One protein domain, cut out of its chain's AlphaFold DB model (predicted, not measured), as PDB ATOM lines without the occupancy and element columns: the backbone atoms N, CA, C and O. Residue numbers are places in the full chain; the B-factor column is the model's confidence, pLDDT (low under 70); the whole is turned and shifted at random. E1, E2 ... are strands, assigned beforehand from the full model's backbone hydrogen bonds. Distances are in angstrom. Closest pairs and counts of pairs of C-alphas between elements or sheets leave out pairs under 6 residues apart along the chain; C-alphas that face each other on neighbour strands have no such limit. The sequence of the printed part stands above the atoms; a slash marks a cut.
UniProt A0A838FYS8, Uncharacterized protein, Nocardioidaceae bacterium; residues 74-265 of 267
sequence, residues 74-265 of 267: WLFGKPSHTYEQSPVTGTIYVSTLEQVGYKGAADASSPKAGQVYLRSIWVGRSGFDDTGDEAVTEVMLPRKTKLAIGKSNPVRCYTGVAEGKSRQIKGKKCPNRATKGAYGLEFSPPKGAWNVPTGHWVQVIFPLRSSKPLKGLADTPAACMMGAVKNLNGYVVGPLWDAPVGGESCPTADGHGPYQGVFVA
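This is residues 74 to 265 of the 267 residues of an uncharacterized protein of Nocardioidaceae bacterium (UniProt A0A838FYS8). Little regular structure here: a lopsided sandwich, the strongly twisted branched sheet of E1 to E4 and E6 to E9 partly covered by the two-strand sheet E5 and E10. The printed part has 192 residues, 69 of them in ten named strands, E1 to E10 in chain order, neighbours antiparallel; the class is all strand. It is compact, radius of gyration of the C-alphas 16.3 A, spans 51 by 41 by 30 A.

E1 is residues 74 to 76, from C-alpha 74 at (203.771, 296.850, 225.735); E2 80 to 85; E3 92 to 104, 35.4 A; E4 116 to 125, 30.0 A; E5 134 to 140; E6 145 to 147; E7 156 to 161; E8 167 to 169; E9 200 to 210, 31.8 A; E10 225 to 231, to C-alpha 231 at (222.686, 313.718, 230.683).

E2, E3 and E4 form a meander, each strand the antiparallel neighbour of the one before; within hydrogen-bond range are N 82 and O 96, 3.1 A, and N 97 and O 124, 2.9 A. E9 has E4 on one side, E6 and E7 on the other. The closest C-alphas of E3 and E10, Val 100 and Gly 227, are 6.3 A apart.

The printed part has no cut. Links E3 to E4, E8 to E9 and E9 to E10 are long. pLDDT is under 70 at residues 127 to 131 and 233 to 265.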
ATOM      1  N   TRP A  74     202.419 296.321 225.863       84.81
ATOM      2  CA  TRP A  74     203.771 296.850 225.735       84.81
ATOM      3  C   TRP A  74     204.769 295.700 225.741       84.81
ATOM      4  O   TRP A  74     204.684 294.785 226.554       84.81
ATOM      5  N   LEU A  75     205.690 295.761 224.795       81.44
ATOM      6  CA  LEU A  75     206.787 294.832 224.620       81.44
ATOM      7  C   LEU A  75     208.050 295.677 224.654       81.44
ATOM      8  O   LEU A  75     208.324 296.429 223.712       81.44
ATOM      9  N   PHE A  76     208.747 295.609 225.781       79.62
ATOM     10  CA  PHE A  76     209.969 296.356 226.014       79.62
ATOM     11  C   PHE A  76     211.188 295.512 225.667       79.62
ATOM     12  O   PHE A  76     211.181 294.291 225.819       79.62
ATOM     13  N   GLY A  77     212.204 296.184 225.138       73.81
ATOM     14  CA  GLY A  77     213.520 295.612 224.934       73.81
ATOM     15  C   GLY A  77     214.291 295.506 226.244       73.81
ATOM     16  O   GLY A  77     213.798 295.879 227.317       73.81
ATOM     17  N   LYS A  78     215.529 295.026 226.127       76.69
ATOM     18  CA  LYS A  78     216.492 295.090 227.224       76.69
ATOM     19  C   LYS A  78     216.692 296.572 227.592       76.69
ATOM     20  O   LYS A  78     216.839 297.377 226.669       76.69
ATOM     21  N   PRO A  79     216.604 296.954 228.876       78.88
ATOM     22  CA  PRO A  79     216.975 298.299 229.286       78.88
ATOM     23  C   PRO A  79     218.484 298.489 229.114       78.88
ATOM     24  O   PRO A  79     219.245 297.522 229.188       78.88
ATOM     25  N   SER A  80     218.886 299.732 228.909       76.19
ATOM     26  CA  SER A  80     220.268 300.161 229.021       76.19
ATOM     27  C   SER A  80     220.432 301.152 230.147       76.19
ATOM     28  O   SER A  80     219.452 301.673 230.691       76.19
ATOM     29  N   HIS A  81     221.685 301.306 230.535       79.25
ATOM     30  CA  HIS A  81     222.109 302.074 231.670       79.25
ATOM     31  C   HIS A  81     223.364 302.848 231.296       79.25
ATOM     32  O   HIS A  81     224.339 302.260 230.815       79.25
ATOM     33  N   THR A  82     223.381 304.137 231.612       75.25
ATOM     34  CA  THR A  82     224.643 304.862 231.732       75.25
ATOM     35  C   THR A  82     225.169 304.716 233.149       75.25
ATOM     36  O   THR A  82     224.405 304.556 234.105       75.25
ATOM     37  N   TYR A  83     226.488 304.784 233.285       77.56
ATOM     38  CA  TYR A  83     227.150 304.699 234.574       77.56
ATOM     39  C   TYR A  83     227.977 305.950 234.828       77.56
ATOM     40  O   TYR A  83     228.598 306.495 233.916       77.56
ATOM     41  N   GLU A  84     228.004 306.370 236.082       74.56
ATOM     42  CA  GLU A  84     228.868 307.432 236.582       74.56
ATOM     43  C   GLU A  84     229.722 306.887 237.724       74.56
ATOM     44  O   GLU A  84     229.284 306.020 238.479       74.56
ATOM     45  N   GLN A  85     230.952 307.374 237.844       77.69
ATOM     46  CA  GLN A  85     231.822 307.046 238.964       77.69
ATOM     47  C   GLN A  85     231.921 308.267 239.873       77.69
ATOM     48  O   GLN A  85     232.291 309.344 239.408       77.69
ATOM     49  N   SER A  86     231.608 308.106 241.161       76.81
ATOM     50  CA  SER A  86     231.776 309.183 242.139       76.81
ATOM     51  C   SER A  86     233.248 309.593 242.211       76.81
ATOM     52  O   SER A  86     234.097 308.730 242.461       76.81
ATOM     53  N   PRO A  87     233.573 310.889 242.054       73.38
ATOM     54  CA  PRO A  87     234.952 311.352 242.156       73.38
ATOM     55  C   PRO A  87     235.482 311.285 243.595       73.38
ATOM     56  O   PRO A  87     236.691 311.276 243.797       73.38
ATOM     57  N   VAL A  88     234.589 311.234 244.591       80.12
ATOM     58  CA  VAL A  88     234.952 311.205 246.015       80.12
ATOM     59  C   VAL A  88     235.197 309.777 246.491       80.12
ATOM     60  O   VAL A  88     236.187 309.514 247.167       80.12
ATOM     61  N   THR A  89     234.298 308.847 246.159       84.94
ATOM     62  CA  THR A  89     234.339 307.476 246.698       84.94
ATOM     63  C   THR A  89     234.860 306.444 245.703       84.94
ATOM     64  O   THR A  89     235.126 305.309 246.087       84.94
ATOM     65  N   GLY A  90     234.960 306.791 244.417       83.94
ATOM     66  CA  GLY A  90     235.294 305.853 243.345       83.94
ATOM     67  C   GLY A  90     234.195 304.826 243.040       83.94
ATOM     68  O   GLY A  90     234.400 303.955 242.197       83.94
ATOM     69  N   THR A  91     233.036 304.904 243.698       83.31
ATOM     70  CA  THR A  91     231.913 303.976 243.500       83.31
ATOM     71  C   THR A  91     231.222 304.236 242.162       83.31
ATOM     72  O   THR A  91     231.021 305.392 241.793       83.31
ATOM     73  N   ILE A  92     230.846 303.169 241.453       79.44
ATOM     74  CA  ILE A  92     230.112 303.237 240.183       79.44
ATOM     75  C   ILE A  92     228.610 303.144 240.457       79.44
ATOM     76  O   ILE A  92     228.156 302.211 241.118       79.44
ATOM     77  N   TYR A  93     227.844 304.076 239.901       75.69
ATOM     78  CA  TYR A  93     226.392 304.153 240.015       75.69
ATOM     79  C   TYR A  93     225.737 304.147 238.641       75.69
ATOM     80  O   TYR A  93     226.334 304.564 237.651       75.69
ATOM     81  N   VAL A  94     224.488 303.690 238.586       77.94
ATOM     82  CA  VAL A  94     223.640 303.862 237.404       77.94
ATOM     83  C   VAL A  94     223.160 305.312 237.384       77.94
ATOM     84  O   VAL A  94     222.446 305.733 238.295       77.94
ATOM     85  N   SER A  95     223.534 306.062 236.351       75.50
ATOM     86  CA  SER A  95     223.147 307.467 236.192       75.50
ATOM     87  C   SER A  95     221.774 307.553 235.528       75.50
ATOM     88  O   SER A  95     220.807 307.999 236.153       75.50
ATOM     89  N   THR A  96     221.651 307.016 234.309       76.56
ATOM     90  CA  THR A  96     220.386 306.931 233.568       76.56
ATOM     91  C   THR A  96     219.963 305.493 233.323       76.56
ATOM     92  O   THR A  96     220.797 304.598 233.219       76.56
ATOM     93  N   LEU A  97     218.652 305.284 233.212       81.12
ATOM     94  CA  LEU A  97     218.053 304.060 232.689       81.12
ATOM     95  C   LEU A  97     217.233 304.404 231.460       81.12
ATOM     96  O   LEU A  97     216.304 305.213 231.546       81.12
ATOM     97  N   GLU A  98     217.504 303.713 230.359       79.06
ATOM     98  CA  GLU A  98     216.763 303.860 229.124       79.06
ATOM     99  C   GLU A  98     216.153 302.561 228.637       79.06
ATOM    100  O   GLU A  98     216.763 301.497 228.602       79.06
ATOM    101  N   GLN A  99     214.896 302.646 228.222       79.81
ATOM    102  CA  GLN A  99     214.190 301.488 227.711       79.81
ATOM    103  C   GLN A  99     213.329 301.876 226.531       79.81
ATOM    104  O   GLN A  99     212.520 302.806 226.600       79.81
ATOM    105  N   VAL A 100     213.466 301.105 225.453       76.94
ATOM    106  CA  VAL A 100     212.605 301.236 224.286       76.94
ATOM    107  C   VAL A 100     211.628 300.075 224.191       76.94
ATOM    108  O   VAL A 100     211.949 298.926 224.485       76.94
ATOM    109  N   GLY A 101     210.405 300.357 223.761       76.62
ATOM    110  CA  GLY A 101     209.383 299.326 223.575       76.62
ATOM    111  C   GLY A 101     208.367 299.707 222.519       76.62
ATOM    112  O   GLY A 101     208.319 300.864 222.114       76.62
ATOM    113  N   TYR A 102     207.558 298.749 222.054       81.69
ATOM    114  CA  TYR A 102     206.335 299.040 221.290       81.69
ATOM    115  C   TYR A 102     205.084 298.463 221.909       81.69
ATOM    116  O   TYR A 102     205.117 297.464 222.620       81.69
ATOM    117  N   LYS A 103     203.956 299.060 221.531       79.62
ATOM    118  CA  LYS A 103     202.639 298.478 221.739       79.62
ATOM    119  C   LYS A 103     202.306 297.521 220.587       79.62
ATOM    120  O   LYS A 103     201.861 297.961 219.522       79.62
ATOM    121  N   GLY A 104     202.544 296.230 220.789       79.31
ATOM    122  CA  GLY A 104     202.369 295.161 219.797       79.31
ATOM    123  C   GLY A 104     201.188 294.244 220.086       79.31
ATOM    124  O   GLY A 104     200.462 294.456 221.058       79.31
ATOM    125  N   ALA A 105     200.985 293.243 219.232       79.00
ATOM    126  CA  ALA A 105     200.092 292.127 219.532       79.00
ATOM    127  C   ALA A 105     200.667 291.268 220.677       79.00
ATOM    128  O   ALA A 105     201.856 291.343 220.999       79.00
ATOM    129  N   ALA A 106     199.809 290.504 221.357       76.56
ATOM    130  CA  ALA A 106     200.209 289.751 222.548       76.56
ATOM    131  C   ALA A 106     201.191 288.605 222.245       76.56
ATOM    132  O   ALA A 106     201.971 288.242 223.126       76.56
ATOM    133  N   ASP A 107     201.177 288.103 221.013       79.38
ATOM    134  CA  ASP A 107     202.102 287.112 220.450       79.38
ATOM    135  C   ASP A 107     203.486 287.694 220.107       79.38
ATOM    136  O   ASP A 107     204.370 286.971 219.668       79.38
ATOM    137  N   ALA A 108     203.685 288.998 220.327       74.19
ATOM    138  CA  ALA A 108     204.888 289.734 219.954       74.19
ATOM    139  C   ALA A 108     205.190 289.770 218.450       74.19
ATOM    140  O   ALA A 108     206.300 290.162 218.078       74.19
ATOM    141  N   SER A 109     204.189 289.479 217.612       80.81
ATOM    142  CA  SER A 109     204.298 289.622 216.168       80.81
ATOM    143  C   SER A 109     204.632 291.061 215.782       80.81
ATOM    144  O   SER A 109     204.099 292.050 216.309       80.81
ATOM    145  N   SER A 110     205.557 291.176 214.836       80.38
ATOM    146  CA  SER A 110     206.001 292.466 214.328       80.38
ATOM    147  C   SER A 110     204.852 293.260 213.692       80.38
ATOM    148  O   SER A 110     203.957 292.679 213.073       80.38
ATOM    149  N   PRO A 111     204.879 294.606 213.765       83.25
ATOM    150  CA  PRO A 111     203.913 295.433 213.053       83.25
ATOM    151  C   PRO A 111     203.901 295.123 211.552       83.25
ATOM    152  O   PRO A 111     204.958 295.025 210.919       83.25
ATOM    153  N   LYS A 112     202.700 295.036 210.968       87.69
ATOM    154  CA  LYS A 112     202.546 294.878 209.518       87.69
ATOM    155  C   LYS A 112     203.070 296.119 208.790       87.69
ATOM    156  O   LYS A 112     203.028 297.234 209.320       87.69
ATOM    157  N   ALA A 113     203.513 295.939 207.546       92.00
ATOM    158  CA  ALA A 113     203.861 297.060 206.678       92.00
ATOM    159  C   ALA A 113     202.698 298.058 206.595       92.00
ATOM    160  O   ALA A 113     201.533 297.679 206.499       92.00
ATOM    161  N   GLY A 114     203.012 299.345 206.675       91.25
ATOM    162  CA  GLY A 114     202.034 300.423 206.651       91.25
ATOM    163  C   GLY A 114     201.236 300.593 207.946       91.25
ATOM    164  O   GLY A 114     200.602 301.632 208.096       91.25
ATOM    165  N   GLN A 115     201.281 299.669 208.908       89.88
ATOM    166  CA  GLN A 115     200.541 299.804 210.163       89.88
ATOM    167  C   GLN A 115     201.205 300.829 211.091       89.88
ATOM    168  O   GLN A 115     202.426 300.840 211.256       89.88
ATOM    169  N   VAL A 116     200.394 301.674 211.740       88.75
ATOM    170  CA  VAL A 116     200.892 302.539 212.817       88.75
ATOM    171  C   VAL A 116     201.054 301.729 214.098       88.75
ATOM    172  O   VAL A 116     200.133 301.046 214.560       88.75
ATOM    173  N   TYR A 117     202.224 301.842 214.710       88.38
ATOM    174  CA  TYR A 117     202.505 301.273 216.021       88.38
ATOM    175  C   TYR A 117     203.126 302.327 216.930       88.38
ATOM    176  O   TYR A 117     203.783 303.259 216.473       88.38
ATOM    177  N   LEU A 118     202.868 302.204 218.231       88.62
ATOM    178  CA  LEU A 118     203.416 303.116 219.228       88.62
ATOM    179  C   LEU A 118     204.757 302.595 219.696       88.62
ATOM    180  O   LEU A 118     204.886 301.395 219.933       88.62
ATOM    181  N   ARG A 119     205.708 303.500 219.869       87.56
ATOM    182  CA  ARG A 119     206.976 303.257 220.540       87.56
ATOM    183  C   ARG A 119     207.081 304.123 221.776       87.56
ATOM    184  O   ARG A 119     206.361 305.107 221.888       87.56
ATOM    185  N   SER A 120     207.939 303.721 222.696       89.81
ATOM    186  CA  SER A 120     208.231 304.444 223.924       89.81
ATOM    187  C   SER A 120     209.734 304.504 224.110       89.81
ATOM    188  O   SER A 120     210.368 303.483 223.871       89.81
ATOM    189  N   ILE A 121     210.256 305.637 224.572       88.50
ATOM    190  CA  ILE A 121     211.557 305.750 225.239       88.50
ATOM    191  C   ILE A 121     211.303 306.180 226.683       88.50
ATOM    192  O   ILE A 121     210.462 307.047 226.924       88.50
ATOM    193  N   TRP A 122     211.956 305.515 227.625       89.38
ATOM    194  CA  TRP A 122     211.998 305.893 229.034       89.38
ATOM    195  C   TRP A 122     213.370 306.459 229.326       89.38
ATOM    196  O   TRP A 122     214.339 305.926 228.801       89.38
ATOM    197  N   VAL A 123     213.428 307.498 230.146       86.44
ATOM    198  CA  VAL A 123     214.658 307.970 230.769       86.44
ATOM    199  C   VAL A 123     214.361 308.188 232.235       86.44
ATOM    200  O   VAL A 123     213.550 309.046 232.585       86.44
ATOM    201  N   GLY A 124     214.957 307.354 233.074       86.31
ATOM    202  CA  GLY A 124     214.952 307.506 234.523       86.31
ATOM    203  C   GLY A 124     216.332 307.880 235.027       86.31
ATOM    204  O   GLY A 124     217.319 307.616 234.343       86.31
ATOM    205  N   ARG A 125     216.385 308.462 236.221       83.44
ATOM    206  CA  ARG A 125     217.633 308.792 236.904       83.44
ATOM    207  C   ARG A 125     217.703 308.102 238.259       83.44
ATOM    208  O   ARG A 125     216.738 308.148 239.024       83.44
ATOM    209  N   SER A 126     218.844 307.489 238.555       77.69
ATOM    210  CA  SER A 126     219.113 306.811 239.834       77.69
ATOM    211  C   SER A 126     220.401 307.272 240.532       77.69
ATOM    212  O   SER A 126     220.714 306.736 241.592       77.69
ATOM    213  N   GLY A 127     221.130 308.230 239.945       69.25
ATOM    214  CA  GLY A 127     222.413 308.750 240.440       69.25
ATOM    215  C   GLY A 127     222.303 309.840 241.513       69.25
ATOM    216  O   GLY A 127     221.212 310.146 241.984       69.25
ATOM    217  N   PHE A 128     223.440 310.425 241.900       68.75
ATOM    218  CA  PHE A 128     223.511 311.481 242.924       68.75
ATOM    219  C   PHE A 128     223.067 312.850 242.381       68.75
ATOM    220  O   PHE A 128     222.919 313.055 241.176       68.75
ATOM    221  N   ASP A 129     222.833 313.808 243.279       67.19
ATOM    222  CA  ASP A 129     222.306 315.142 242.947       67.19
ATOM    223  C   ASP A 129     223.311 316.039 242.190       67.19
ATOM    224  O   ASP A 129     222.947 317.091 241.668       67.19
ATOM    225  N   ASP A 130     224.580 315.638 242.092       68.69
ATOM    226  CA  ASP A 130     225.655 316.426 241.479       68.69
ATOM    227  C   ASP A 130     225.663 316.386 239.942       68.69
ATOM    228  O   ASP A 130     226.277 317.240 239.297       68.69
ATOM    229  N   THR A 131     224.943 315.444 239.328       64.56
ATOM    230  CA  THR A 131     224.918 315.304 237.868       64.56
ATOM    231  C   THR A 131     223.854 316.153 237.157       64.56
ATOM    232  O   THR A 131     223.777 316.108 235.942       64.56
ATOM    233  N   GLY A 132     223.099 317.005 237.864       75.56
ATOM    234  CA  GLY A 132     222.144 317.971 237.287       75.56
ATOM    235  C   GLY A 132     220.916 317.334 236.630       75.56
ATOM    236  O   GLY A 132     221.020 316.346 235.925       75.56
ATOM    237  N   ASP A 133     219.721 317.879 236.818       86.88
ATOM    238  CA  ASP A 133     218.486 317.136 236.523       86.88
ATOM    239  C   ASP A 133     218.075 317.097 235.040       86.88
ATOM    240  O   ASP A 133     216.914 316.864 234.735       86.88
ATOM    241  N   GLU A 134     218.957 317.359 234.080       88.31
ATOM    242  CA  GLU A 134     218.560 317.562 232.684       88.31
ATOM    243  C   GLU A 134     218.918 316.386 231.768       88.31
ATOM    244  O   GLU A 134     220.081 316.034 231.608       88.31
ATOM    245  N   ALA A 135     217.928 315.814 231.074       88.00
ATOM    246  CA  ALA A 135     218.130 314.726 230.119       88.00
ATOM    247  C   ALA A 135     217.552 315.028 228.729       88.00
ATOM    248  O   ALA A 135     216.415 315.484 228.586       88.00
ATOM    249  N   VAL A 136     218.299 314.704 227.676       89.44
ATOM    250  CA  VAL A 136     217.812 314.696 226.287       89.44
ATOM    251  C   VAL A 136     217.561 313.257 225.857       89.44
ATOM    252  O   VAL A 136     218.368 312.370 226.130       89.44
ATOM    253  N   THR A 137     216.441 313.029 225.168       89.56
ATOM    254  CA  THR A 137     216.073 311.702 224.661       89.56
ATOM    255  C   THR A 137     216.164 311.668 223.145       89.56
ATOM    256  O   THR A 137     215.433 312.398 222.467       89.56
ATOM    257  N   GLU A 138     216.983 310.773 222.614       89.44
ATOM    258  CA  GLU A 138     217.104 310.525 221.186       89.44
ATOM    259  C   GLU A 138     216.717 309.093 220.835       89.44
ATOM    260  O   GLU A 138     216.870 308.163 221.626       89.44
ATOM    261  N   VAL A 139     216.201 308.900 219.623       88.81
ATOM    262  CA  VAL A 139     215.857 307.575 219.108       88.81
ATOM    263  C   VAL A 139     216.331 307.395 217.677       88.81
ATOM    264  O   VAL A 139     216.048 308.201 216.788       88.81
ATOM    265  N   MET A 140     216.989 306.271 217.422       88.69
ATOM    266  CA  MET A 140     217.250 305.784 216.075       88.69
ATOM    267  C   MET A 140     216.137 304.828 215.662       88.69
ATOM    268  O   MET A 140     215.799 303.876 216.372       88.69
ATOM    269  N   LEU A 141     215.532 305.098 214.507       90.06
ATOM    270  CA  LEU A 141     214.447 304.275 213.988       90.06
ATOM    271  C   LEU A 141     214.995 303.073 213.208       90.06
ATOM    272  O   LEU A 141     216.005 303.211 212.512       90.06
ATOM    273  N   PRO A 142     214.278 301.934 213.206       88.88
ATOM    274  CA  PRO A 142     214.571 300.856 212.272       88.88
ATOM    275  C   PRO A 142     214.545 301.357 210.823       88.88
ATOM    276  O   PRO A 142     213.814 302.292 210.474       88.88
ATOM    277  N   ARG A 143     215.286 300.695 209.933       87.00
ATOM    278  CA  ARG A 143     215.275 301.039 208.503       87.00
ATOM    279  C   ARG A 143     213.849 301.008 207.952       87.00
ATOM    280  O   ARG A 143     213.010 300.220 208.381       87.00
ATOM    281  N   LYS A 144     213.581 301.875 206.969       92.31
ATOM    282  CA  LYS A 144     212.267 301.989 206.304       92.31
ATOM    283  C   LYS A 144     211.111 302.329 207.260       92.31
ATOM    284  O   LYS A 144     209.947 302.220 206.880       92.31
ATOM    285  N   THR A 145     211.428 302.807 208.459       93.38
ATOM    286  CA  THR A 145     210.468 303.321 209.429       93.38
ATOM    287  C   THR A 145     210.542 304.837 209.487       93.38
ATOM    288  O   THR A 145     211.622 305.417 209.439       93.38
ATOM    289  N   LYS A 146     209.383 305.483 209.600       96.12
ATOM    290  CA  LYS A 146     209.263 306.929 209.800       96.12
ATOM    291  C   LYS A 146     208.296 307.249 210.930       96.12
ATOM    292  O   LYS A 146     207.449 306.425 211.286       96.12
ATOM    293  N   LEU A 147     208.401 308.465 211.460       97.00
ATOM    294  CA  LEU A 147     207.398 309.015 212.365       97.00
ATOM    295  C   LEU A 147     206.034 309.049 211.669       97.00
ATOM    296  O   LEU A 147     205.921 309.406 210.495       97.00
ATOM    297  N   ALA A 148     204.992 308.683 212.407       96.44
ATOM    298  CA  ALA A 148     203.603 308.741 211.965       96.44
ATOM    299  C   ALA A 148     202.794 309.712 212.837       96.44
ATOM    300  O   ALA A 148     201.633 309.451 213.153       96.44
ATOM    301  N   ILE A 149     203.441 310.801 213.265       96.44
ATOM    302  CA  ILE A 149     202.844 311.798 214.151       96.44
ATOM    303  C   ILE A 149     201.795 312.601 213.383       96.44
ATOM    304  O   ILE A 149     202.043 313.081 212.280       96.44
ATOM    305  N   GLY A 150     200.618 312.758 213.978       95.00
ATOM    306  CA  GLY A 150     199.525 313.550 213.425       95.00
ATOM    307  C   GLY A 150     198.379 313.691 214.421       95.00
ATOM    308  O   GLY A 150     198.470 313.216 215.551       95.00
ATOM    309  N   LYS A 151     197.268 314.305 214.003       94.44
ATOM    310  CA  LYS A 151     196.105 314.547 214.879       94.44
ATOM    311  C   LYS A 151     195.563 313.257 215.515       94.44
ATOM    312  O   LYS A 151     195.285 313.236 216.708       94.44
ATOM    313  N   SER A 152     195.477 312.173 214.741       92.81
ATOM    314  CA  SER A 152     194.989 310.866 215.215       92.81
ATOM    315  C   SER A 152     196.041 310.057 215.980       92.81
ATOM    316  O   SER A 152     195.698 309.113 216.685       92.81
ATOM    317  N   ASN A 153     197.321 310.414 215.847       93.00
ATOM    318  CA  ASN A 153     198.438 309.737 216.495       93.00
ATOM    319  C   ASN A 153     199.382 310.803 217.080       93.00
ATOM    320  O   ASN A 153     200.400 311.128 216.465       93.00
ATOM    321  N   PRO A 154     199.035 311.430 218.214       96.06
ATOM    322  CA  PRO A 154     199.907 312.412 218.841       96.06
ATOM    323  C   PRO A 154     201.045 311.726 219.604       96.06
ATOM    324  O   PRO A 154     200.905 310.588 220.064       96.06
ATOM    325  N   VAL A 155     202.145 312.453 219.800       96.56
ATOM    326  CA  VAL A 155     203.132 312.114 220.832       96.56
ATOM    327  C   VAL A 155     202.475 312.273 222.204       96.56
ATOM    328  O   VAL A 155     201.649 313.166 222.413       96.56
ATOM    329  N   ARG A 156     202.809 311.387 223.139       96.69
ATOM    330  CA  ARG A 156     202.356 311.451 224.529       96.69
ATOM    331  C   ARG A 156     203.564 311.362 225.434       96.69
ATOM    332  O   ARG A 156     204.365 310.451 225.279       96.69
ATOM    333  N   CYS A 157     203.657 312.268 226.390       97.00
ATOM    334  CA  CYS A 157     204.758 312.297 227.332       97.00
ATOM    335  C   CYS A 157     204.207 312.090 228.736       97.00
ATOM    336  O   CYS A 157     203.127 312.589 229.064       97.00
ATOM    337  N   TYR A 158     204.935 311.353 229.555       96.75
ATOM    338  CA  TYR A 158     204.594 311.074 230.940       96.75
ATOM    339  C   TYR A 158     205.816 311.334 231.804       96.75
ATOM    340  O   TYR A 158     206.941 311.216 231.338       96.75
ATOM    341  N   THR A 159     205.580 311.687 233.054       96.19
ATOM    342  CA  THR A 159     206.606 311.716 234.092       96.19
ATOM    343  C   THR A 159     206.100 310.946 235.296       96.19
ATOM    344  O   THR A 159     204.887 310.851 235.502       96.19
ATOM    345  N   GLY A 160     207.004 310.405 236.093       94.81
ATOM    346  CA  GLY A 160     206.670 309.781 237.358       94.81
ATOM    347  C   GLY A 160     207.885 309.689 238.262       94.81
ATOM    348  O   GLY A 160     208.950 310.218 237.945       94.81
ATOM    349  N   VAL A 161     207.682 309.014 239.384       93.06
ATOM    350  CA  VAL A 161     208.735 308.549 240.294       93.06
ATOM    351  C   VAL A 161     208.807 307.026 240.208       93.06
ATOM    352  O   VAL A 161     207.826 306.407 239.781       93.06
ATOM    353  N   ALA A 162     209.943 306.424 240.556       82.31
ATOM    354  CA  ALA A 162     210.206 304.990 240.366       82.31
ATOM    355  C   ALA A 162     209.092 304.065 240.911       82.31
ATOM    356  O   ALA A 162     208.749 303.077 240.267       82.31
ATOM    357  N   GLU A 163     208.463 304.430 242.029       82.75
ATOM    358  CA  GLU A 163     207.420 303.631 242.702       82.75
ATOM    359  C   GLU A 163     206.015 304.256 242.619       82.75
ATOM    360  O   GLU A 163     205.059 303.788 243.238       82.75
ATOM    361  N   GLY A 164     205.867 305.355 241.874       85.06
ATOM    362  CA  GLY A 164     204.682 306.204 241.935       85.06
ATOM    363  C   GLY A 164     203.780 306.153 240.711       85.06
ATOM    364  O   GLY A 164     204.082 305.587 239.660       85.06
ATOM    365  N   LYS A 165     202.636 306.833 240.839       90.31
ATOM    366  CA  LYS A 165     201.720 307.060 239.718       90.31
ATOM    367  C   LYS A 165     202.379 307.959 238.673       90.31
ATOM    368  O   LYS A 165     203.000 308.968 239.005       90.31
ATOM    369  N   SER A 166     202.169 307.635 237.402       94.00
ATOM    370  CA  SER A 166     202.587 308.498 236.301       94.00
ATOM    371  C   SER A 166     201.599 309.642 236.073       94.00
ATOM    372  O   SER A 166     200.386 309.512 236.266       94.00
ATOM    373  N   ARG A 167     202.118 310.780 235.616       96.56
ATOM    374  CA  ARG A 167     201.350 311.958 235.214       96.56
ATOM    375  C   ARG A 167     201.639 312.279 233.758       96.56
ATOM    376  O   ARG A 167     202.787 312.477 233.370       96.56
ATOM    377  N   GLN A 168     200.587 312.390 232.951       96.88
ATOM    378  CA  GLN A 168     200.732 312.821 231.566       96.88
ATOM    379  C   GLN A 168     201.119 314.304 231.496       96.88
ATOM    380  O   GLN A 168     200.444 315.166 232.062       96.88
ATOM    381  N   ILE A 169     202.168 314.604 230.739       96.00
ATOM    382  CA  ILE A 169     202.589 315.956 230.386       96.00
ATOM    383  C   ILE A 169     201.755 316.399 229.176       96.00
ATOM    384  O   ILE A 169     201.745 315.740 228.134       96.00
ATOM    385  N   LYS A 170     201.021 317.505 229.319       92.94
ATOM    386  CA  LYS A 170     200.097 318.025 228.297       92.94
ATOM    387  C   LYS A 170     200.612 319.323 227.667       92.94
ATOM    388  O   LYS A 170     201.431 320.039 228.244       92.94
ATOM    389  N   GLY A 171     200.072 319.649 226.493       93.06
ATOM    390  CA  GLY A 171     200.332 320.910 225.797       93.06
ATOM    391  C   GLY A 171     201.774 321.039 225.308       93.06
ATOM    392  O   GLY A 171     202.419 320.048 224.979       93.06
ATOM    393  N   LYS A 172     202.288 322.275 225.284       93.81
ATOM    394  CA  LYS A 172     203.606 322.619 224.713       93.81
ATOM    395  C   LYS A 172     204.801 321.983 225.439       93.81
ATOM    396  O   LYS A 172     205.900 322.008 224.905       93.81
ATOM    397  N   LYS A 173     204.604 321.429 226.642       93.88
ATOM    398  CA  LYS A 173     205.657 320.737 227.406       93.88
ATOM    399  C   LYS A 173     205.957 319.331 226.874       93.88
ATOM    400  O   LYS A 173     207.012 318.798 227.178       93.88
ATOM    401  N   CYS A 174     205.042 318.730 226.112       96.38
ATOM    402  CA  CYS A 174     205.288 317.471 225.419       96.38
ATOM    403  C   CYS A 174     205.549 317.768 223.936       96.38
ATOM    404  O   CYS A 174     204.645 318.294 223.275       96.38
ATOM    405  N   PRO A 175     206.747 317.479 223.398       95.38
ATOM    406  CA  PRO A 175     207.042 317.745 221.998       95.38
ATOM    407  C   PRO A 175     206.104 316.947 221.098       95.38
ATOM    408  O   PRO A 175     205.979 315.731 221.213       95.38
ATOM    409  N   ASN A 176     205.440 317.632 220.170       95.56
ATOM    410  CA  ASN A 176     204.582 316.999 219.168       95.56
ATOM    411  C   ASN A 176     205.303 316.774 217.831       95.56
ATOM    412  O   ASN A 176     204.665 316.403 216.847       95.56
ATOM    413  N   ARG A 177     206.610 317.028 217.778       95.75
ATOM    414  CA  ARG A 177     207.499 316.806 216.636       95.75
ATOM    415  C   ARG A 177     208.863 316.417 217.188       95.75
ATOM    416  O   ARG A 177     209.235 316.906 218.249       95.75
ATOM    417  N   ALA A 178     209.573 315.558 216.469       96.19
ATOM    418  CA  ALA A 178     210.977 315.324 216.764       96.19
ATOM    419  C   ALA A 178     211.840 316.384 216.076       96.19
ATOM    420  O   ALA A 178     211.503 316.835 214.975       96.19
ATOM    421  N   THR A 179     212.953 316.735 216.702       95.62
ATOM    422  CA  THR A 179     214.047 317.494 216.092       95.62
ATOM    423  C   THR A 179     215.163 316.541 215.664       95.62
ATOM    424  O   THR A 179     215.102 315.331 215.901       95.62
ATOM    425  N   LYS A 180     216.165 317.062 214.953       93.81
ATOM    426  CA  LYS A 180     217.374 316.300 214.637       93.81
ATOM    427  C   LYS A 180     218.283 316.318 215.869       93.81
ATOM    428  O   LYS A 180     218.693 317.402 216.266       93.81
ATOM    429  N   GLY A 181     218.567 315.144 216.421       89.69
ATOM    430  CA  GLY A 181     219.558 314.950 217.478       89.69
ATOM    431  C   GLY A 181     220.943 314.613 216.919       89.69
ATOM    432  O   GLY A 181     221.165 314.657 215.703       89.69
ATOM    433  N   ALA A 182     221.872 314.261 217.804       85.06
ATOM    434  CA  ALA A 182     223.223 313.836 217.446       85.06
ATOM    435  C   ALA A 182     223.252 312.454 216.763       85.06
ATOM    436  O   ALA A 182     224.000 312.252 215.807       85.06
ATOM    437  N   TYR A 183     222.405 311.526 217.210       80.12
ATOM    438  CA  TYR A 183     222.348 310.127 216.772       80.12
ATOM    439  C   TYR A 183     221.068 309.798 216.011       80.12
ATOM    440  O   TYR A 183     221.052 308.906 215.161       80.12
ATOM    441  N   GLY A 184     219.979 310.518 216.277       89.19
ATOM    442  CA  GLY A 184     218.714 310.240 215.615       89.19
ATOM    443  C   GLY A 184     217.683 311.347 215.738       89.19
ATOM    444  O   GLY A 184     217.930 312.514 215.440       89.19
ATOM    445  N   LEU A 185     216.470 310.937 216.086       93.88
ATOM    446  CA  LEU A 185     215.343 311.829 216.295       93.88
ATOM    447  C   LEU A 185     215.272 312.186 217.771       93.88
ATOM    448  O   LEU A 185     215.109 311.308 218.612       93.88
ATOM    449  N   GLU A 186     215.367 313.470 218.069       94.06
ATOM    450  CA  GLU A 186     215.315 313.985 219.427       94.06
ATOM    451  C   GLU A 186     213.876 314.344 219.812       94.06
ATOM    452  O   GLU A 186     213.140 314.971 219.045       94.06
ATOM    453  N   PHE A 187     213.472 313.949 221.018       94.88
ATOM    454  CA  PHE A 187     212.174 314.266 221.607       94.88
ATOM    455  C   PHE A 187     212.332 315.039 222.913       94.88
ATOM    456  O   PHE A 187     211.981 314.551 223.986       94.88
ATOM    457  N   SER A 188     212.810 316.270 222.811       92.81
ATOM    458  CA  SER A 188     213.008 317.154 223.958       92.81
ATOM    459  C   SER A 188     211.942 318.254 224.020       92.81
ATOM    460  O   SER A 188     211.359 318.615 222.989       92.81
ATOM    461  N   PRO A 189     211.615 318.791 225.208       93.00
ATOM    462  CA  PRO A 189     210.713 319.927 225.318       93.00
ATOM    463  C   PRO A 189     211.284 321.167 224.595       93.00
ATOM    464  O   PRO A 189     212.488 321.294 224.405       93.00
ATOM    465  N   PRO A 190     210.449 322.152 224.211       86.81
ATOM    466  CA  PRO A 190     210.901 323.296 223.406       86.81
ATOM    467  C   PRO A 190     212.011 324.164 224.020       86.81
ATOM    468  O   PRO A 190     212.600 324.973 223.313       86.81
ATOM    469  N   LYS A 191     212.256 324.049 225.330       84.69
ATOM    470  CA  LYS A 191     213.287 324.804 226.056       84.69
ATOM    471  C   LYS A 191     214.597 324.021 226.238       84.69
ATOM    472  O   LYS A 191     215.405 324.426 227.060       84.69
ATOM    473  N   GLY A 192     214.804 322.926 225.506       87.75
ATOM    474  CA  GLY A 192     215.973 322.064 225.675       87.75
ATOM    475  C   GLY A 192     215.586 320.775 226.384       87.75
ATOM    476  O   GLY A 192     214.614 320.150 225.989       87.75
ATOM    477  N   ALA A 193     216.317 320.371 227.413       91.81
ATOM    478  CA  ALA A 193     216.190 319.055 228.030       91.81
ATOM    479  C   ALA A 193     214.958 318.856 228.932       91.81
ATOM    480  O   ALA A 193     214.271 319.787 229.360       91.81
ATOM    481  N   TRP A 194     214.674 317.589 229.224       93.44
ATOM    482  CA  TRP A 194     213.741 317.175 230.261       93.44
ATOM    483  C   TRP A 194     214.354 317.377 231.638       93.44
ATOM    484  O   TRP A 194     215.446 316.884 231.876       93.44
ATOM    485  N   ASN A 195     213.615 317.992 232.558       93.00
ATOM    486  CA  ASN A 195     213.963 317.947 233.974       93.00
ATOM    487  C   ASN A 195     213.516 316.591 234.571       93.00
ATOM    488  O   ASN A 195     212.312 316.327 234.664       93.00
ATOM    489  N   VAL A 196     214.478 315.736 234.913       91.75
ATOM    490  CA  VAL A 196     214.360 314.382 235.462       91.75
ATOM    491  C   VAL A 196     215.217 314.284 236.736       91.75
ATOM    492  O   VAL A 196     216.344 313.787 236.677       91.75
ATOM    493  N   PRO A 197     214.695 314.733 237.893       90.62
ATOM    494  CA  PRO A 197     215.417 314.632 239.158       90.62
ATOM    495  C   PRO A 197     215.720 313.185 239.552       90.62
ATOM    496  O   PRO A 197     215.107 312.240 239.045       90.62
ATOM    497  N   THR A 198     216.632 312.995 240.499       87.25
ATOM    498  CA  THR A 198     216.943 311.673 241.061       87.25
ATOM    499  C   THR A 198     215.675 310.951 241.539       87.25
ATOM    500  O   THR A 198     214.838 311.521 242.236       87.25
ATOM    501  N   GLY A 199     215.494 309.690 241.129       89.25
ATOM    502  CA  GLY A 199     214.303 308.887 241.439       89.25
ATOM    503  C   GLY A 199     213.081 309.184 240.559       89.25
ATOM    504  O   GLY A 199     212.051 308.509 240.681       89.25
ATOM    505  N   HIS A 200     213.182 310.154 239.646       92.88
ATOM    506  CA  HIS A 200     212.160 310.458 238.653       92.88
ATOM    507  C   HIS A 200     212.475 309.842 237.292       92.88
ATOM    508  O   HIS A 200     213.583 309.401 236.987       92.88
ATOM    509  N   TRP A 201     211.448 309.825 236.448       93.50
ATOM    510  CA  TRP A 201     211.562 309.426 235.058       93.50
ATOM    511  C   TRP A 201     210.669 310.267 234.150       93.50
ATOM    512  O   TRP A 201     209.657 310.849 234.568       93.50
ATOM    513  N   VAL A 202     211.033 310.283 232.873       94.81
ATOM    514  CA  VAL A 202     210.215 310.746 231.758       94.81
ATOM    515  C   VAL A 202     210.039 309.613 230.749       94.81
ATOM    516  O   VAL A 202     210.946 308.833 230.482       94.81
ATOM    517  N   GLN A 203     208.842 309.507 230.187       94.44
ATOM    518  CA  GLN A 203     208.517 308.569 229.125       94.44
ATOM    519  C   GLN A 203     207.964 309.345 227.940       94.44
ATOM    520  O   GLN A 203     206.963 310.051 228.079       94.44
ATOM    521  N   VAL A 204     208.547 309.160 226.760       95.38
ATOM    522  CA  VAL A 204     208.020 309.715 225.512       95.38
ATOM    523  C   VAL A 204     207.503 308.591 224.629       95.38
ATOM    524  O   VAL A 204     208.245 307.708 224.209       95.38
ATOM    525  N   ILE A 205     206.206 308.637 224.333       95.06
ATOM    526  CA  ILE A 205     205.496 307.691 223.480       95.06
ATOM    527  C   ILE A 205     205.195 308.354 222.144       95.06
ATOM    528  O   ILE A 205     204.447 309.331 222.088       95.06
ATOM    529  N   PHE A 206     205.704 307.795 221.053       95.25
ATOM    530  CA  PHE A 206     205.549 308.355 219.714       95.25
ATOM    531  C   PHE A 206     205.121 307.284 218.695       95.25
ATOM    532  O   PHE A 206     205.521 306.121 218.782       95.25
ATOM    533  N   PRO A 207     204.265 307.641 217.725       95.12
ATOM    534  CA  PRO A 207     203.808 306.730 216.686       95.12
ATOM    535  C   PRO A 207     204.810 306.616 215.541       95.12
ATOM    536  O   PRO A 207     205.345 307.610 215.044       95.12
ATOM    537  N   LEU A 208     204.972 305.396 215.050       95.00
ATOM    538  CA  LEU A 208     205.785 305.058 213.894       95.00
ATOM    539  C   LEU A 208     204.972 304.324 212.838       95.00
ATOM    540  O   LEU A 208     203.927 303.742 213.128       95.00
ATOM    541  N   ARG A 209     205.500 304.313 211.617       93.81
ATOM    542  CA  ARG A 209     205.028 303.480 210.515       93.81
ATOM    543  C   ARG A 209     206.224 302.968 209.724       93.81
ATOM    544  O   ARG A 209     207.035 303.767 209.258       93.81
ATOM    545  N   SER A 210     206.301 301.655 209.543       94.06
ATOM    546  CA  SER A 210     207.275 301.032 208.644       94.06
ATOM    547  C   SER A 210     206.660 300.819 207.268       94.06
ATOM    548  O   SER A 210     205.494 300.441 207.178       94.06
ATOM    549  N   SER A 211     207.408 301.049 206.188       94.94
ATOM    550  CA  SER A 211     206.963 300.697 204.830       94.94
ATOM    551  C   SER A 211     207.201 299.227 204.475       94.94
ATOM    552  O   SER A 211     206.730 298.774 203.436       94.94
ATOM    553  N   LYS A 212     207.891 298.469 205.335       91.88
ATOM    554  CA  LYS A 212     208.093 297.018 205.208       91.88
ATOM    555  C   LYS A 212     207.696 296.296 206.500       91.88
ATOM    556  O   LYS A 212     207.734 296.924 207.563       91.88
ATOM    557  N   PRO A 213     207.327 295.004 206.454       88.56
ATOM    558  CA  PRO A 213     207.207 294.216 207.674       88.56
ATOM    559  C   PRO A 213     208.554 294.242 208.395       88.56
ATOM    560  O   PRO A 213     209.587 294.056 207.754       88.56
ATOM    561  N   LEU A 214     208.540 294.524 209.693       86.44
ATOM    562  CA  LEU A 214     209.741 294.395 210.516       86.44
ATOM    563  C   LEU A 214     209.893 292.923 210.902       86.44
ATOM    564  O   LEU A 214     208.888 292.244 211.093       86.44
ATOM    565  N   LYS A 215     211.122 292.428 211.019       83.62
ATOM    566  CA  LYS A 215     211.410 291.071 211.509       83.62
ATOM    567  C   LYS A 215     212.433 291.060 212.650       83.62
ATOM    568  O   LYS A 215     212.969 290.010 212.999       83.62
ATOM    569  N   GLY A 216     212.720 292.224 213.238       80.62
ATOM    570  CA  GLY A 216     213.660 292.350 214.354       80.62
ATOM    571  C   GLY A 216     215.062 291.876 213.966       80.62
ATOM    572  O   GLY A 216     215.594 292.311 212.946       80.62
ATOM    573  N   LEU A 217     215.638 290.955 214.746       77.88
ATOM    574  CA  LEU A 217     216.962 290.358 214.490       77.88
ATOM    575  C   LEU A 217     217.000 289.487 213.232       77.88
ATOM    576  O   LEU A 217     218.070 289.124 212.766       77.88
ATOM    577  N   ALA A 218     215.838 289.126 212.690       81.81
ATOM    578  CA  ALA A 218     215.750 288.337 211.472       81.81
ATOM    579  C   ALA A 218     215.851 289.168 210.189       81.81
ATOM    580  O   ALA A 218     215.917 288.582 209.110       81.81
ATOM    581  N   ASP A 219     215.775 290.499 210.282       80.81
ATOM    582  CA  ASP A 219     216.040 291.363 209.133       80.81
ATOM    583  C   ASP A 219     217.550 291.422 208.858       80.81
ATOM    584  O   ASP A 219     218.365 291.291 209.769       80.81
ATOM    585  N   THR A 220     217.927 291.658 207.599       83.50
ATOM    586  CA  THR A 220     219.329 291.849 207.197       83.50
ATOM    587  C   THR A 220     219.484 293.210 206.510       83.50
ATOM    588  O   THR A 220     218.987 293.393 205.391       83.50
ATOM    589  N   PRO A 221     220.149 294.194 207.147       81.56
ATOM    590  CA  PRO A 221     220.557 294.214 208.555       81.56
ATOM    591  C   PRO A 221     219.335 294.233 209.481       81.56
ATOM    592  O   PRO A 221     218.242 294.626 209.056       81.56
ATOM    593  N   ALA A 222     219.536 293.843 210.737       82.88
ATOM    594  CA  ALA A 222     218.460 293.743 211.710       82.88
ATOM    595  C   ALA A 222     217.704 295.075 211.880       82.88
ATOM    596  O   ALA A 222     218.241 296.176 211.722       82.88
ATOM    597  N   ALA A 223     216.410 294.969 212.171       83.50
ATOM    598  CA  ALA A 223     215.519 296.102 212.352       83.50
ATOM    599  C   ALA A 223     215.341 296.406 213.839       83.50
ATOM    600  O   ALA A 223     214.364 295.980 214.462       83.50
ATOM    601  N   CYS A 224     216.275 297.176 214.391       80.44
ATOM    602  CA  CYS A 224     216.229 297.598 215.786       80.44
ATOM    603  C   CYS A 224     215.898 299.068 215.911       80.44
ATOM    604  O   CYS A 224     216.158 299.888 215.032       80.44
ATOM    605  N   MET A 225     215.301 299.369 217.049       81.31
ATOM    606  CA  MET A 225     215.253 300.712 217.582       81.31
ATOM    607  C   MET A 225     216.314 300.816 218.661       81.31
ATOM    608  O   MET A 225     216.434 299.883 219.452       81.31
ATOM    609  N   MET A 226     217.008 301.945 218.697       81.62
ATOM    610  CA  MET A 226     217.971 302.268 219.745       81.62
ATOM    611  C   MET A 226     217.546 303.584 220.382       81.62
ATOM    612  O   MET A 226     217.173 304.521 219.670       81.62
ATOM    613  N   GLY A 227     217.521 303.617 221.709       80.44
ATOM    614  CA  GLY A 227     217.440 304.858 222.470       80.44
ATOM    615  C   GLY A 227     218.845 305.352 222.783       80.44
ATOM    616  O   GLY A 227     219.725 304.533 223.025       80.44
ATOM    617  N   ALA A 228     219.032 306.665 222.776       80.25
ATOM    618  CA  ALA A 228     220.218 307.309 223.314       80.25
ATOM    619  C   ALA A 228     219.780 308.396 224.295       80.25
ATOM    620  O   ALA A 228     218.761 309.069 224.089       80.25
ATOM    621  N   VAL A 229     220.547 308.547 225.370       79.38
ATOM    622  CA  VAL A 229     220.305 309.549 226.404       79.38
ATOM    623  C   VAL A 229     221.551 310.389 226.572       79.38
ATOM    624  O   VAL A 229     222.661 309.864 226.651       79.38
ATOM    625  N   LYS A 230     221.345 311.701 226.640       78.00
ATOM    626  CA  LYS A 230     222.364 312.645 227.082       78.00
ATOM    627  C   LYS A 230     221.959 313.189 228.434       78.00
ATOM    628  O   LYS A 230     220.927 313.858 228.514       78.00
ATOM    629  N   ASN A 231     222.780 312.955 229.448       75.06
ATOM    630  CA  ASN A 231     222.686 313.718 230.683       75.06
ATOM    631  C   ASN A 231     223.415 315.059 230.481       75.06
ATOM    632  O   ASN A 231     224.553 315.093 230.003       75.06
ATOM    633  N   LEU A 232     222.732 316.172 230.733       72.44
ATOM    634  CA  LEU A 232     223.287 317.520 230.650       72.44
ATOM    635  C   LEU A 232     223.787 317.928 232.036       72.44
ATOM    636  O   LEU A 232     223.209 318.782 232.701       72.44
ATOM    637  N   ASN A 233     224.888 317.323 232.474       66.38
ATOM    638  CA  ASN A 233     225.539 317.760 233.701       66.38
ATOM    639  C   ASN A 233     226.153 319.150 233.481       66.38
ATOM    640  O   ASN A 233     226.843 319.381 232.486       66.38
ATOM    641  N   GLY A 234     225.996 320.049 234.452       51.12
ATOM    642  CA  GLY A 234     226.665 321.354 234.449       51.12
ATOM    643  C   GLY A 234     228.178 321.299 234.714       51.12
ATOM    644  O   GLY A 234     228.841 322.316 234.545       51.12
ATOM    645  N   TYR A 235     228.729 320.144 235.128       45.53
ATOM    646  CA  TYR A 235     230.092 320.064 235.682       45.53
ATOM    647  C   TYR A 235     231.043 319.037 235.048       45.53
ATOM    648  O   TYR A 235     232.251 319.141 235.253       45.53
ATOM    649  N   VAL A 236     230.564 318.072 234.253       44.59
ATOM    650  CA  VAL A 236     231.455 317.075 233.633       44.59
ATOM    651  C   VAL A 236     231.699 317.437 232.174       44.59
ATOM    652  O   VAL A 236     230.823 317.315 231.319       44.59
ATOM    653  N   VAL A 237     232.929 317.868 231.893       39.16
ATOM    654  CA  VAL A 237     233.481 318.075 230.550       39.16
ATOM    655  C   VAL A 237     233.714 316.703 229.912       39.16
ATOM    656  O   VAL A 237     234.832 316.208 229.826       39.16
ATOM    657  N   GLY A 238     232.640 316.026 229.527       48.81
ATOM    658  CA  GLY A 238     232.739 314.718 228.905       48.81
ATOM    659  C   GLY A 238     231.372 314.191 228.502       48.81
ATOM    660  O   GLY A 238     230.400 314.374 229.235       48.81
ATOM    661  N   PRO A 239     231.254 313.547 227.335       48.91
ATOM    662  CA  PRO A 239     230.009 312.942 226.933       48.91
ATOM    663  C   PRO A 239     229.680 311.735 227.843       48.91
ATOM    664  O   PRO A 239     230.058 310.614 227.525       48.91
ATOM    665  N   LEU A 240     228.902 311.939 228.918       52.50
ATOM    666  CA  LEU A 240     228.125 310.869 229.570       52.50
ATOM    667  C   LEU A 240     226.954 310.496 228.651       52.50
ATOM    668  O   LEU A 240     225.809 310.900 228.851       52.50
ATOM    669  N   TRP A 241     227.289 309.810 227.563       57.41
ATOM    670  CA  TRP A 241     226.330 309.322 226.587       57.41
ATOM    671  C   TRP A 241     226.397 307.812 226.547       57.41
ATOM    672  O   TRP A 241     227.472 307.242 226.353       57.41
ATOM    673  N   ASP A 242     225.230 307.182 226.598       61.44
ATOM    674  CA  ASP A 242     225.072 305.897 225.937       61.44
ATOM    675  C   ASP A 242     224.701 306.165 224.472       61.44
ATOM    676  O   ASP A 242     223.537 306.329 224.099       61.44
ATOM    677  N   ALA A 243     225.740 306.367 223.664       59.41
ATOM    678  CA  ALA A 243     225.644 306.717 222.257       59.41
ATOM    679  C   ALA A 243     225.855 305.481 221.376       59.41
ATOM    680  O   ALA A 243     226.850 304.777 221.574       59.41
ATOM    681  N   PRO A 244     224.993 305.202 220.381       57.88
ATOM    682  CA  PRO A 244     225.246 304.126 219.427       57.88
ATOM    683  C   PRO A 244     226.595 304.344 218.753       57.88
ATOM    684  O   PRO A 244     226.838 305.391 218.147       57.88
ATOM    685  N   VAL A 245     227.492 303.365 218.888       56.78
ATOM    686  CA  VAL A 245     228.817 303.435 218.278       56.78
ATOM    687  C   VAL A 245     228.620 303.339 216.766       56.78
ATOM    688  O   VAL A 245     227.958 302.431 216.263       56.78
ATOM    689  N   GLY A 246     229.131 304.324 216.024       47.31
ATOM    690  CA  GLY A 246     228.930 304.415 214.578       47.31
ATOM    691  C   GLY A 246     229.411 303.149 213.866       47.31
ATOM    692  O   GLY A 246     230.607 302.894 213.806       47.31
ATOM    693  N   GLY A 247     228.473 302.366 213.325       53.75
ATOM    694  CA  GLY A 247     228.745 301.084 212.660       53.75
ATOM    695  C   GLY A 247     228.087 299.882 213.339       53.75
ATOM    696  O   GLY A 247     227.841 298.877 212.674       53.75
ATOM    697  N   GLU A 248     227.706 300.002 214.612       52.81
ATOM    698  CA  GLU A 248     226.951 298.971 215.323       52.81
ATOM    699  C   GLU A 248     225.481 299.016 214.881       52.81
ATOM    700  O   GLU A 248     224.617 299.698 215.431       52.81
ATOM    701  N   SER A 249     225.185 298.285 213.807       56.72
ATOM    702  CA  SER A 249     223.843 297.755 213.588       56.72
ATOM    703  C   SER A 249     223.475 296.924 214.810       56.72
ATOM    704  O   SER A 249     224.328 296.152 215.213       56.72
ATOM    705  N   CYS A 250     222.257 297.068 215.345       64.75
ATOM    706  CA  CYS A 250     221.532 296.076 216.155       64.75
ATOM    707  C   CYS A 250     222.356 295.027 216.926       64.75
ATOM    708  O   CYS A 250     223.041 294.248 216.269       64.75
ATOM    709  N   PRO A 251     222.153 294.838 218.245       60.00
ATOM    710  CA  PRO A 251     222.878 293.822 218.998       60.00
ATOM    711  C   PRO A 251     222.937 292.499 218.254       60.00
ATOM    712  O   PRO A 251     221.916 292.009 217.761       60.00
ATOM    713  N   THR A 252     224.149 291.965 218.128       54.78
ATOM    714  CA  THR A 252     224.362 290.668 217.504       54.78
ATOM    715  C   THR A 252     223.664 289.587 218.332       54.78
ATOM    716  O   THR A 252     223.262 289.794 219.480       54.78
ATOM    717  N   ALA A 253     223.426 288.427 217.716       51.34
ATOM    718  CA  ALA A 253     222.619 287.357 218.309       51.34
ATOM    719  C   ALA A 253     223.184 286.798 219.637       51.34
ATOM    720  O   ALA A 253     222.449 286.168 220.392       51.34
ATOM    721  N   ASP A 254     224.460 287.046 219.923       47.53
ATOM    722  CA  ASP A 254     225.177 286.715 221.159       47.53
ATOM    723  C   ASP A 254     224.957 287.737 222.295       47.53
ATOM    724  O   ASP A 254     225.483 287.571 223.392       47.53
ATOM    725  N   GLY A 255     224.162 288.786 222.062       44.09
ATOM    726  CA  GLY A 255     223.908 289.840 223.043       44.09
ATOM    727  C   GLY A 255     225.030 290.875 223.146       44.09
ATOM    728  O   GLY A 255     224.898 291.806 223.945       44.09
ATOM    729  N   HIS A 256     226.079 290.760 222.323       36.28
ATOM    730  CA  HIS A 256     227.120 291.770 222.157       36.28
ATOM    731  C   HIS A 256     226.659 292.834 221.152       36.28
ATOM    732  O   HIS A 256     227.103 292.920 220.018       36.28
ATOM    733  N   GLY A 257     225.714 293.667 221.565       44.47
ATOM    734  CA  GLY A 257     225.507 294.970 220.936       44.47
ATOM    735  C   GLY A 257     225.793 296.081 221.908       44.47
ATOM    736  O   GLY A 257     226.053 295.790 223.082       44.47
ATOM    737  N   PRO A 258     225.664 297.339 221.463       43.16
ATOM    738  CA  PRO A 258     225.725 298.440 222.393       43.16
ATOM    739  C   PRO A 258     224.708 298.151 223.493       43.16
ATOM    740  O   PRO A 258     223.593 297.695 223.216       43.16
ATOM    741  N   TYR A 259     225.116 298.358 224.743       48.34
ATOM    742  CA  TYR A 259     224.310 298.062 225.927       48.34
ATOM    743  C   TYR A 259     222.932 298.739 225.909       48.34
ATOM    744  O   TYR A 259     222.078 298.319 226.677       48.34
ATOM    745  N   GLN A 260     222.734 299.662 224.965       54.16
ATOM    746  CA  GLN A 260     221.588 300.474 224.576       54.16
ATOM    747  C   GLN A 260     220.245 299.774 224.571       54.16
ATOM    748  O   GLN A 260     220.102 298.597 224.244       54.16
ATOM    749  N   GLY A 261     219.224 300.566 224.912       50.88
ATOM    750  CA  GLY A 261     217.838 300.146 224.903       50.88
ATOM    751  C   GLY A 261     217.477 299.688 223.499       50.88
ATOM    752  O   GLY A 261     217.122 300.508 222.652       50.88
ATOM    753  N   VAL A 262     217.586 298.385 223.249       51.44
ATOM    754  CA  VAL A 262     217.329 297.777 221.951       51.44
ATOM    755  C   VAL A 262     216.061 296.965 222.071       51.44
ATOM    756  O   VAL A 262     215.970 295.980 222.808       51.44
ATOM    757  N   PHE A 263     215.073 297.351 221.271       52.91
ATOM    758  CA  PHE A 263     213.941 296.484 221.014       52.91
ATOM    759  C   PHE A 263     214.154 295.671 219.740       52.91
ATOM    760  O   PHE A 263     214.327 296.219 218.648       52.91
ATOM    761  N   VAL A 264     213.994 294.361 219.897       55.75
ATOM    762  CA  VAL A 264     213.939 293.368 218.832       55.75
ATOM    763  C   VAL A 264     212.542 292.762 218.820       55.75
ATOM    764  O   VAL A 264     212.086 292.225 219.829       55.75
ATOM    765  N   ALA A 265     211.855 292.810 217.679       54.34
ATOM    766  CA  ALA A 265     210.628 292.037 217.534       54.34
ATOM    767  C   ALA A 265     210.964 290.542 217.485       54.34
ATOM    768  O   ALA A 265     211.870 290.150 216.745       54.34
TER     769      ALA A 265